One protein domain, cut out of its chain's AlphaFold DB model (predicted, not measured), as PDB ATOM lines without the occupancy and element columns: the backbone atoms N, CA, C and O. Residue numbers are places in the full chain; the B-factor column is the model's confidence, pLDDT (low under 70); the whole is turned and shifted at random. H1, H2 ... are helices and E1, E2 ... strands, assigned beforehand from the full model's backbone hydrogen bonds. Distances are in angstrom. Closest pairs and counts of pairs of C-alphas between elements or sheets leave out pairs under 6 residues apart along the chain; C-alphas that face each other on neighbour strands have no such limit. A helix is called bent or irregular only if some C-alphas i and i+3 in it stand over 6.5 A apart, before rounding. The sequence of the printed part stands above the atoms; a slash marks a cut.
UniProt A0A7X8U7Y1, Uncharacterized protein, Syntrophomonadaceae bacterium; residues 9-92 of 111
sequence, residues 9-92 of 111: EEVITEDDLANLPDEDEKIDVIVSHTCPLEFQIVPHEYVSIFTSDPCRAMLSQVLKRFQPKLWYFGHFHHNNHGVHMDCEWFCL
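This is residues 9 to 92 of the 111 residues of an uncharacterized protein of Syntrophomonadaceae bacterium (UniProt A0A7X8U7Y1). A small four-stranded sheet makes one side of the domain; H3, the longest helix, reaches it with one end, while the two small helices H1 and H2 lie far from the sheet at opposite ends of the domain. A long unnamed stretch, residues 32 to 43, runs from E1 to H2. The printed part has 84 residues, with the order H1 E1 H2 H3 E2 E3 E4; the mixed sheet runs E1, E2, E4, E3. The class is mixed, helices and strands, with under half of the residues in named elements. It is compact, with a radius of gyration of the C-alphas of 12.5 A and spans of 37 by 28 by 18 A.

H1 is residues 14 to 18, 6.2 A long, from C-alpha 14 at (194.284, 327.570, 364.468). E1 is residues 29 to 31, 6.8 A. H2, residues 44 to 50, 10.4 A, is irregular: C-alphas 45 and 48 are 7.5 A apart. H3 is residues 55 to 66, 16.6 A. E2 is residues 70 to 73, 10.3 A; E3, 80 to 84, 13.3 A; E4, 87 to 91, 13.1 A, ending at C-alpha 91 at (202.501, 305.345, 359.210).

E1 and E2 are parallel at 5 degrees, N 30 to O 70 being 2.9 A. They form a strand-helix-strand unit, two parallel neighbour strands with H2 and H3 between, its crossover right-handed. E2 and E4 are parallel at 21 degrees, N 90 to O 71 being 2.8 A. E3 and E4 form an antiparallel hairpin at 160 degrees, N 91 to O 80 being 2.8 A. H3 only grazes the sheet, with residues 62 to 66. H1 and H3 only just touch, with 3 pairs of C-alphas within 8 A, the closest those of Leu 17 and Val 62 at 7.7 A; H3 does this with residues 58 to 62 alone. H2 and H3 are apart. In H1 every O i to N i+4 pair is within hydrogen-bond range, in H3 7 of 8, in H2 0 of 3 beside 3 of 4 O i to N i+3 pairs.

The C-alphas farthest apart, of Asp 24 and Glu 45, are 37.6 A apart. The printed part has no cut. The link E1 to H2 is long. Residues 48 to 51 have pLDDT under 70.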
ATOM      1  N   GLU A   9     207.051 325.548 367.022       77.44
ATOM      2  CA  GLU A   9     206.877 325.626 365.580       77.44
ATOM      3  C   GLU A   9     206.456 324.288 364.945       77.44
ATOM      4  O   GLU A   9     206.052 324.263 363.787       77.44
ATOM      5  N   GLU A  10     206.543 323.171 365.677       74.25
ATOM      6  CA  GLU A  10     206.084 321.849 365.220       74.25
ATOM      7  C   GLU A  10     204.619 321.573 365.592       74.25
ATOM      8  O   GLU A  10     204.067 320.535 365.211       74.25
ATOM      9  N   VAL A  11     203.982 322.491 366.329       86.69
ATOM     10  CA  VAL A  11     202.580 322.381 366.729       86.69
ATOM     11  C   VAL A  11     201.712 323.184 365.773       86.69
ATOM     12  O   VAL A  11     201.818 324.404 365.703       86.69
ATOM     13  N   ILE A  12     200.817 322.492 365.070       89.31
ATOM     14  CA  ILE A  12     199.813 323.132 364.219       89.31
ATOM     15  C   ILE A  12     198.870 324.004 365.062       89.31
ATOM     16  O   ILE A  12     198.373 323.585 366.112       89.31
ATOM     17  N   THR A  13     198.624 325.218 364.587       90.19
ATOM     18  CA  THR A  13     197.784 326.220 365.246       90.19
ATOM     19  C   THR A  13     196.462 326.431 364.504       90.19
ATOM     20  O   THR A  13     196.276 325.978 363.375       90.19
ATOM     21  N   GLU A  14     195.529 327.147 365.129       90.56
ATOM     22  CA  GLU A  14     194.284 327.570 364.468       90.56
ATOM     23  C   GLU A  14     194.556 328.514 363.282       90.56
ATOM     24  O   GLU A  14     193.863 328.445 362.267       90.56
ATOM     25  N   ASP A  15     195.599 329.348 363.365       92.25
ATOM     26  CA  ASP A  15     195.999 330.228 362.262       92.25
ATOM     27  C   ASP A  15     196.501 329.411 361.059       92.25
ATOM     28  O   ASP A  15     196.198 329.742 359.914       92.25
ATOM     29  N   ASP A  16     197.209 328.301 361.294       91.88
ATOM     30  CA  ASP A  16     197.615 327.386 360.220       91.88
ATOM     31  C   ASP A  16     196.396 326.745 359.543       91.88
ATOM     32  O   ASP A  16     196.348 326.672 358.315       91.88
ATOM     33  N   LEU A  17     195.384 326.334 360.321       90.88
ATOM     34  CA  LEU A  17     194.129 325.785 359.790       90.88
ATOM     35  C   LEU A  17     193.339 326.817 358.975       90.88
ATOM     36  O   LEU A  17     192.747 326.470 357.949       90.88
ATOM     37  N   ALA A  18     193.336 328.078 359.412       91.50
ATOM     38  CA  ALA A  18     192.670 329.175 358.716       91.50
ATOM     39  C   ALA A  18     193.320 329.503 357.361       91.50
ATOM     40  O   ALA A  18     192.641 329.995 356.463       91.50
ATOM     41  N   ASN A  19     194.610 329.196 357.200       93.50
ATOM     42  CA  ASN A  19     195.360 329.403 355.960       93.50
ATOM     43  C   ASN A  19     195.267 328.223 354.972       93.50
ATOM     44  O   ASN A  19     195.875 328.278 353.901       93.50
ATOM     45  N   LEU A  20     194.535 327.154 355.308       93.19
ATOM     46  CA  LEU A  20     194.322 326.024 354.400       93.19
ATOM     47  C   LEU A  20     193.320 326.369 353.281       93.19
ATOM     48  O   LEU A  20     192.422 327.185 353.503       93.19
ATOM     49  N   PRO A  21     193.421 325.709 352.110       93.69
ATOM     50  CA  PRO A  21     192.488 325.904 351.001       93.69
ATOM     51  C   PRO A  21     191.026 325.685 351.384       93.69
ATOM     52  O   PRO A  21     190.733 324.919 352.302       93.69
ATOM     53  N   ASP A  22     190.095 326.323 350.675       91.19
ATOM     54  CA  ASP A  22     188.652 326.179 350.907       91.19
ATOM     55  C   ASP A  22     188.185 324.715 350.823       91.19
ATOM     56  O   ASP A  22     188.808 323.882 350.168       91.19
ATOM     57  N   GLU A  23     187.081 324.385 351.503       83.81
ATOM     58  CA  GLU A  23     186.563 323.003 351.582       83.81
ATOM     59  C   GLU A  23     186.190 322.413 350.207       83.81
ATOM     60  O   GLU A  23     186.181 321.196 350.037       83.81
ATOM     61  N   ASP A  24     185.923 323.272 349.220       89.38
ATOM     62  CA  ASP A  24     185.614 322.879 347.842       89.38
ATOM     63  C   ASP A  24     186.861 322.423 347.056       89.38
ATOM     64  O   ASP A  24     186.742 321.840 345.971       89.38
ATOM     65  N   GLU A  25     188.069 322.682 347.572       94.00
ATOM     66  CA  GLU A  25     189.306 322.246 346.936       94.00
ATOM     67  C   GLU A  25     189.556 320.755 347.183       94.00
ATOM     68  O   GLU A  25     189.667 320.268 348.310       94.00
ATOM     69  N   LYS A  26     189.678 320.002 346.088       94.81
ATOM     70  CA  LYS A  26     189.903 318.561 346.148       94.81
ATOM     71  C   LYS A  26     191.355 318.248 346.509       94.81
ATOM     72  O   LYS A  26     192.244 318.368 345.668       94.81
ATOM     73  N   ILE A  27     191.565 317.731 347.717       97.25
ATOM     74  CA  ILE A  27     192.863 317.231 348.182       97.25
ATOM     75  C   ILE A  27     192.873 315.702 348.142       97.25
ATOM     76  O   ILE A  27     192.213 315.034 348.930       97.25
ATOM     77  N   ASP A  28     193.641 315.122 347.218       97.75
ATOM     78  CA  ASP A  28     193.731 313.662 347.077       97.75
ATOM     79  C   ASP A  28     194.673 313.012 348.108       97.75
ATOM     80  O   ASP A  28     194.437 311.873 348.521       97.75
ATOM     81  N   VAL A  29     195.738 313.720 348.506       98.31
ATOM     82  CA  VAL A  29     196.813 313.195 349.361       98.31
ATOM     83  C   VAL A  29     197.198 314.217 350.423       98.31
ATOM     84  O   VAL A  29     197.462 315.372 350.095       98.31
ATOM     85  N   ILE A  30     197.311 313.769 351.673       97.94
ATOM     86  CA  ILE A  30     197.872 314.553 352.777       97.94
ATOM     87  C   ILE A  30     199.160 313.898 353.273       97.94
ATOM     88  O   ILE A  30     199.245 312.677 353.416       97.94
ATOM     89  N   VAL A  31     200.175 314.723 353.536       97.44
ATOM     90  CA  VAL A  31     201.427 314.311 354.177       97.44
ATOM     91  C   VAL A  31     201.654 315.197 355.393       97.44
ATOM     92  O   VAL A  31     201.673 316.419 355.272       97.44
ATOM     93  N   SER A  32     201.835 314.591 356.561       95.31
ATOM     94  CA  SER A  32     202.058 315.303 357.823       95.31
ATOM     95  C   SER A  32     203.071 314.568 358.696       95.31
ATOM     96  O   SER A  32     203.417 313.418 358.435       95.31
ATOM     97  N   HIS A  33     203.578 315.215 359.747       92.38
ATOM     98  CA  HIS A  33     204.487 314.526 360.666       92.38
ATOM     99  C   HIS A  33     203.751 313.481 361.522       92.38
ATOM    100  O   HIS A  33     204.206 312.346 361.620       92.38
ATOM    101  N   THR A  34     202.589 313.840 362.073       92.38
ATOM    102  CA  THR A  34     201.704 312.968 362.872       92.38
ATOM    103  C   THR A  34     200.347 312.760 362.187       92.38
ATOM    104  O   THR A  34     200.229 313.055 361.001       92.38
ATOM    105  N   CYS A  35     199.325 312.240 362.874       94.44
ATOM    106  CA  CYS A  35     198.034 311.867 362.289       94.44
ATOM    107  C   CYS A  35     196.800 312.310 363.105       94.44
ATOM    108  O   CYS A  35     196.910 312.577 364.301       94.44
ATOM    109  N   PRO A  36     195.596 312.306 362.503       95.50
ATOM    110  CA  PRO A  36     194.330 312.533 363.205       95.50
ATOM    111  C   PRO A  36     194.061 311.550 364.360       95.50
ATOM    112  O   PRO A  36     194.673 310.476 364.464       95.50
ATOM    113  N   LEU A  37     193.120 311.895 365.243       92.75
ATOM    114  CA  LEU A  37     192.673 311.026 366.344       92.75
ATOM    115  C   LEU A  37     191.962 309.757 365.850       92.75
ATOM    116  O   LEU A  37     192.022 308.719 366.503       92.75
ATOM    117  N   GLU A  38     191.323 309.835 364.686       94.00
ATOM    118  CA  GLU A  38     190.526 308.777 364.072       94.00
ATOM    119  C   GLU A  38     191.371 307.599 363.574       94.00
ATOM    120  O   GLU A  38     190.859 306.488 363.410       94.00
ATOM    121  N   PHE A  39     192.665 307.819 363.327       93.25
ATOM    122  CA  PHE A  39     193.554 306.755 362.879       93.25
ATOM    123  C   PHE A  39     193.968 305.895 364.074       93.25
ATOM    124  O   PHE A  39     194.692 306.327 364.980       93.25
ATOM    125  N   GLN A  40     193.513 304.643 364.063       88.31
ATOM    126  CA  GLN A  40     193.854 303.645 365.071       88.31
ATOM    127  C   GLN A  40     195.253 303.069 364.806       88.31
ATOM    128  O   GLN A  40     195.426 301.966 364.294       88.31
ATOM    129  N   ILE A  41     196.271 303.849 365.158       85.75
ATOM    130  CA  ILE A  41     197.684 303.529 364.909       85.75
ATOM    131  C   ILE A  41     198.281 302.519 365.891       85.75
ATOM    132  O   ILE A  41     199.313 301.916 365.596       85.75
ATOM    133  N   VAL A  42     197.638 302.326 367.043       78.75
ATOM    134  CA  VAL A  42     198.038 301.365 368.072       78.75
ATOM    135  C   VAL A  42     196.822 300.654 368.665       78.75
ATOM    136  O   VAL A  42     195.704 301.177 368.582       78.75
ATOM    137  N   PRO A  43     197.013 299.479 369.291       78.62
ATOM    138  CA  PRO A  43     195.969 298.840 370.085       78.62
ATOM    139  C   PRO A  43     195.416 299.771 371.177       78.62
ATOM    140  O   PRO A  43     196.130 300.639 371.688       78.62
ATOM    141  N   HIS A  44     194.145 299.585 371.547       76.88
ATOM    142  CA  HIS A  44     193.441 300.450 372.506       76.88
ATOM    143  C   HIS A  44     194.161 300.563 373.856       76.88
ATOM    144  O   HIS A  44     194.145 301.624 374.475       76.88
ATOM    145  N   GLU A  45     194.831 299.499 374.292       76.44
ATOM    146  CA  GLU A  45     195.617 299.454 375.524       76.44
ATOM    147  C   GLU A  45     196.832 300.401 375.527       76.44
ATOM    148  O   GLU A  45     197.317 300.759 376.598       76.44
ATOM    149  N   TYR A  46     197.299 300.844 374.354       71.31
ATOM    150  CA  TYR A  46     198.440 301.752 374.202       71.31
ATOM    151  C   TYR A  46     198.039 303.172 373.788       71.31
ATOM    152  O   TYR A  46     198.904 304.040 373.697       71.31
ATOM    153  N   VAL A  47     196.746 303.443 373.564       73.25
ATOM    154  CA  VAL A  47     196.248 304.746 373.086       73.25
ATOM    155  C   VAL A  47     196.707 305.907 373.971       73.25
ATOM    156  O   VAL A  47     197.098 306.942 373.438       73.25
ATOM    157  N   SER A  48     196.740 305.728 375.295       69.94
ATOM    158  CA  SER A  48     197.112 306.782 376.252       69.94
ATOM    159  C   SER A  48     198.534 307.331 376.067       69.94
ATOM    160  O   SER A  48     198.807 308.471 376.439       69.94
ATOM    161  N   ILE A  49     199.437 306.541 375.476       66.94
ATOM    162  CA  ILE A  49     200.823 306.941 375.193       66.94
ATOM    163  C   ILE A  49     200.868 307.937 374.025       66.94
ATOM    164  O   ILE A  49     201.720 308.817 373.999       66.94
ATOM    165  N   PHE A  50     199.924 307.825 373.087       66.88
ATOM    166  CA  PHE A  50     199.891 308.593 371.838       66.88
ATOM    167  C   PHE A  50     198.797 309.667 371.808       66.88
ATOM    168  O   PHE A  50     198.633 310.355 370.801       66.88
ATOM    169  N   THR A  51     198.026 309.807 372.888       63.12
ATOM    170  CA  THR A  51     197.054 310.896 373.090       63.12
ATOM    171  C   THR A  51     197.695 312.196 373.573       63.12
ATOM    172  O   THR A  51     197.000 313.199 373.686       63.12
ATOM    173  N   SER A  52     198.992 312.195 373.891       71.06
ATOM    174  CA  SER A  52     199.727 313.390 374.323       71.06
ATOM    175  C   SER A  52     200.093 314.335 373.176       71.06
ATOM    176  O   SER A  52     200.497 315.462 373.450       71.06
ATOM    177  N   ASP A  53     199.962 313.899 371.921       80.75
ATOM    178  CA  ASP A  53     200.282 314.713 370.750       80.75
ATOM    179  C   ASP A  53     199.169 315.754 370.486       80.75
ATOM    180  O   ASP A  53     198.053 315.382 370.092       80.75
ATOM    181  N   PRO A  54     199.450 317.057 370.694       82.81
ATOM    182  CA  PRO A  54     198.453 318.117 370.577       82.81
ATOM    183  C   PRO A  54     197.987 318.355 369.134       82.81
ATOM    184  O   PRO A  54     196.895 318.885 368.925       82.81
ATOM    185  N   CYS A  55     198.767 317.940 368.132       90.06
ATOM    186  CA  CYS A  55     198.451 318.173 366.724       90.06
ATOM    187  C   CYS A  55     197.316 317.277 366.228       90.06
ATOM    188  O   CYS A  55     196.613 317.634 365.284       90.06
ATOM    189  N   ARG A  56     197.098 316.116 366.860       91.94
ATOM    190  CA  ARG A  56     196.129 315.119 366.378       91.94
ATOM    191  C   ARG A  56     194.703 315.659 366.318       91.94
ATOM    192  O   ARG A  56     193.992 315.370 365.362       91.94
ATOM    193  N   ALA A  57     194.303 316.467 367.302       90.75
ATOM    194  CA  ALA A  57     192.973 317.078 367.339       90.75
ATOM    195  C   ALA A  57     192.765 318.085 366.195       90.75
ATOM    196  O   ALA A  57     191.701 318.114 365.581       90.75
ATOM    197  N   MET A  58     193.793 318.870 365.866       92.56
ATOM    198  CA  MET A  58     193.755 319.788 364.724       92.56
ATOM    199  C   MET A  58     193.735 319.023 363.399       92.56
ATOM    200  O   MET A  58     192.964 319.348 362.500       92.56
ATOM    201  N   LEU A  59     194.511 317.943 363.286       95.81
ATOM    202  CA  LEU A  59     194.515 317.095 362.091       95.81
ATOM    203  C   LEU A  59     193.188 316.346 361.885       95.81
ATOM    204  O   LEU A  59     192.825 316.090 360.740       95.81
ATOM    205  N   SER A  60     192.418 316.065 362.940       95.56
ATOM    206  CA  SER A  60     191.027 315.599 362.809       95.56
ATOM    207  C   SER A  60     190.133 316.626 362.109       95.56
ATOM    208  O   SER A  60     189.269 316.250 361.315       95.56
ATOM    209  N   GLN A  61     190.368 317.927 362.323       95.25
ATOM    210  CA  GLN A  61     189.657 318.975 361.584       95.25
ATOM    211  C   GLN A  61     190.025 318.941 360.093       95.25
ATOM    212  O   GLN A  61     189.140 318.990 359.242       95.25
ATOM    213  N   VAL A  62     191.311 318.763 359.776       96.19
ATOM    214  CA  VAL A  62     191.807 318.622 358.392       96.19
ATOM    215  C   VAL A  62     191.211 317.385 357.709       96.19
ATOM    216  O   VAL A  62     190.735 317.474 356.577       96.19
ATOM    217  N   LEU A  63     191.176 316.243 358.404       97.12
ATOM    218  CA  LEU A  63     190.568 315.006 357.907       97.12
ATOM    219  C   LEU A  63     189.087 315.205 357.580       97.12
ATOM    220  O   LEU A  63     188.636 314.799 356.509       97.12
ATOM    221  N   LYS A  64     188.344 315.858 358.479       95.69
ATOM    222  CA  LYS A  64     186.924 316.156 358.282       95.69
ATOM    223  C   LYS A  64     186.689 317.102 357.102       95.69
ATOM    224  O   LYS A  64     185.730 316.884 356.366       95.69
ATOM    225  N   ARG A  65     187.539 318.125 356.952       95.00
ATOM    226  CA  ARG A  65     187.433 319.162 355.916       95.00
ATOM    227  C   ARG A  65     187.670 318.604 354.516       95.00
ATOM    228  O   ARG A  65     186.864 318.850 353.632       95.00
ATOM    229  N   PHE A  66     188.751 317.850 354.324       96.81
ATOM    230  CA  PHE A  66     189.205 317.486 352.977       96.81
ATOM    231  C   PHE A  66     188.928 316.043 352.565       96.81
ATOM    232  O   PHE A  66     188.941 315.760 351.371       96.81
ATOM    233  N   GLN A  67     188.708 315.133 353.521       96.81
ATOM    234  CA  GLN A  67     188.412 313.714 353.263       96.81
ATOM    235  C   GLN A  67     189.305 313.092 352.162       96.81
ATOM    236  O   GLN A  67     188.792 312.569 351.166       96.81
ATOM    237  N   PRO A  68     190.645 313.174 352.294       97.81
ATOM    238  CA  PRO A  68     191.557 312.715 351.253       97.81
ATOM    239  C   PRO A  68     191.464 311.202 351.056       97.81
ATOM    240  O   PRO A  68     191.077 310.466 351.960       97.81
ATOM    241  N   LYS A  69     191.902 310.719 349.889       98.38
ATOM    242  CA  LYS A  69     191.998 309.273 349.627       98.38
ATOM    243  C   LYS A  69     193.221 308.640 350.280       98.38
ATOM    244  O   LYS A  69     193.189 307.456 350.600       98.38
ATOM    245  N   LEU A  70     194.303 309.407 350.429       98.69
ATOM    246  CA  LEU A  70     195.574 308.927 350.967       98.69
ATOM    247  C   LEU A  70     196.115 309.867 352.046       98.69
ATOM    248  O   LEU A  70     196.165 311.083 351.852       98.69
ATOM    249  N   TRP A  71     196.610 309.295 353.141       98.69
ATOM    250  CA  TRP A  71     197.309 310.032 354.190       98.69
ATOM    251  C   TRP A  71     198.612 309.340 354.592       98.69
ATOM    252  O   TRP A  71     198.607 308.204 355.060       98.69
ATOM    253  N   TYR A  72     199.738 310.042 354.487       98.12
ATOM    254  CA  TYR A  72     201.042 309.555 354.947       98.12
ATOM    255  C   TYR A  72     201.528 310.343 356.160       98.12
ATOM    256  O   TYR A  72     201.465 311.573 356.175       98.12
ATOM    257  N   PHE A  73     202.031 309.641 357.170       95.50
ATOM    258  CA  PHE A  73     202.595 310.262 358.364       95.50
ATOM    259  C   PHE A  73     203.731 309.442 358.975       95.50
ATOM    260  O   PHE A  73     203.979 308.305 358.580       95.50
ATOM    261  N   GLY A  74     204.451 310.046 359.917       90.56
ATOM    262  CA  GLY A  74     205.546 309.437 360.666       90.56
ATOM    263  C   GLY A  74     205.283 309.512 362.167       90.56
ATOM    264  O   GLY A  74     204.254 309.038 362.631       90.56
ATOM    265  N   HIS A  75     206.223 310.094 362.918       88.56
ATOM    266  CA  HIS A  75     206.186 310.323 364.372       88.56
ATOM    267  C   HIS A  75     206.233 309.060 365.251       88.56
ATOM    268  O   HIS A  75     207.001 308.989 366.205       88.56
ATOM    269  N   PHE A  76     205.497 308.012 364.890       85.75
ATOM    270  CA  PHE A  76     205.364 306.803 365.703       85.75
ATOM    271  C   PHE A  76     206.446 305.758 365.432       85.75
ATOM    272  O   PHE A  76     206.471 304.740 366.104       85.75
ATOM    273  N   HIS A  77     207.351 305.993 364.473       86.44
ATOM    274  CA  HIS A  77     208.529 305.144 364.221       86.44
ATOM    275  C   HIS A  77     208.189 303.668 363.916       86.44
ATOM    276  O   HIS A  77     208.960 302.736 364.181       86.44
ATOM    277  N   HIS A  78     207.017 303.440 363.322       80.62
ATOM    278  CA  HIS A  78     206.496 302.115 363.000       80.62
ATOM    279  C   HIS A  78     205.929 302.094 361.588       80.62
ATOM    280  O   HIS A  78     205.364 303.080 361.126       80.62
ATOM    281  N   ASN A  79     206.054 300.947 360.922       88.25
ATOM    282  CA  ASN A  79     205.325 300.698 359.688       88.25
ATOM    283  C   ASN A  79     203.925 300.184 360.039       88.25
ATOM    284  O   ASN A  79     203.791 299.056 360.523       88.25
ATOM    285  N   ASN A  80     202.900 300.997 359.816       89.81
ATOM    286  CA  ASN A  80     201.508 300.616 360.044       89.81
ATOM    287  C   ASN A  80     200.612 301.205 358.952       89.81
ATOM    288  O   ASN A  80     200.961 302.208 358.339       89.81
ATOM    289  N   HIS A  81     199.464 300.590 358.704       94.56
ATOM    290  CA  HIS A  81     198.492 301.096 357.746       94.56
ATOM    291  C   HIS A  81     197.077 300.719 358.164       94.56
ATOM    292  O   HIS A  81     196.864 299.779 358.934       94.56
ATOM    293  N   GLY A  82     196.108 301.428 357.608       95.31
ATOM    294  CA  GLY A  82     194.705 301.119 357.792       95.31
ATOM    295  C   GLY A  82     193.827 302.020 356.951       95.31
ATOM    296  O   GLY A  82     194.296 302.730 356.065       95.31
ATOM    297  N   VAL A  83     192.532 301.964 357.237       96.81
ATOM    298  CA  VAL A  83     191.522 302.733 356.518       96.81
ATOM    299  C   VAL A  83     190.595 303.385 357.531       96.81
ATOM    300  O   VAL A  83     190.182 302.746 358.500       96.81
ATOM    301  N   HIS A  84     190.278 304.656 357.314       96.75
ATOM    302  CA  HIS A  84     189.215 305.355 358.021       96.75
ATOM    303  C   HIS A  84     188.261 305.963 356.993       96.75
ATOM    304  O   HIS A  84     188.655 306.841 356.229       96.75
ATOM    305  N   MET A  85     187.010 305.491 356.972       95.38
ATOM    306  CA  MET A  85     186.062 305.774 355.885       95.38
ATOM    307  C   MET A  85     186.678 305.401 354.521       95.38
ATOM    308  O   MET A  85     187.029 304.239 354.344       95.38
ATOM    309  N   ASP A  86     186.853 306.360 353.610       96.44
ATOM    310  CA  ASP A  86     187.470 306.163 352.289       96.44
ATOM    311  C   ASP A  86     188.935 306.655 352.223       96.44
ATOM    312  O   ASP A  86     189.517 306.744 351.142       96.44
ATOM    313  N   CYS A  87     189.540 306.984 353.372       98.38
ATOM    314  CA  CYS A  87     190.931 307.422 353.480       98.38
ATOM    315  C   CYS A  87     191.834 306.256 353.897       98.38
ATOM    316  O   CYS A  87     191.737 305.755 355.024       98.38
ATOM    317  N   GLU A  88     192.731 305.836 353.006       98.44
ATOM    318  CA  GLU A  88     193.816 304.913 353.339       98.44
ATOM    319  C   GLU A  88     194.974 305.685 353.973       98.44
ATOM    320  O   GLU A  88     195.448 306.689 353.436       98.44
ATOM    321  N   TRP A  89     195.461 305.203 355.113       98.19
ATOM    322  CA  TRP A  89     196.530 305.862 355.848       98.19
ATOM    323  C   TRP A  89     197.740 304.957 356.059       98.19
ATOM    324  O   TRP A  89     197.613 303.746 356.237       98.19
ATOM    325  N   PHE A  90     198.923 305.572 356.075       96.38
ATOM    326  CA  PHE A  90     200.217 304.903 356.192       96.38
ATOM    327  C   PHE A  90     201.103 305.637 357.202       96.38
ATOM    328  O   PHE A  90     201.497 306.783 356.987       96.38
ATOM    329  N   CYS A  91     201.448 304.947 358.286       93.62
ATOM    330  CA  CYS A  91     202.501 305.345 359.210       93.62
ATOM    331  C   CYS A  91     203.831 304.779 358.714       93.62
ATOM    332  O   CYS A  91     203.958 303.565 358.531       93.62
ATOM    333  N   LEU A  92     204.822 305.643 358.518       91.69
ATOM    334  CA  LEU A  92     206.152 305.279 358.051       91.69
ATOM    335  C   LEU A  92     207.161 305.274 359.215       91.69
ATOM    336  O   LEU A  92     207.109 306.143 360.092       91.69
TER     337      LEU A  92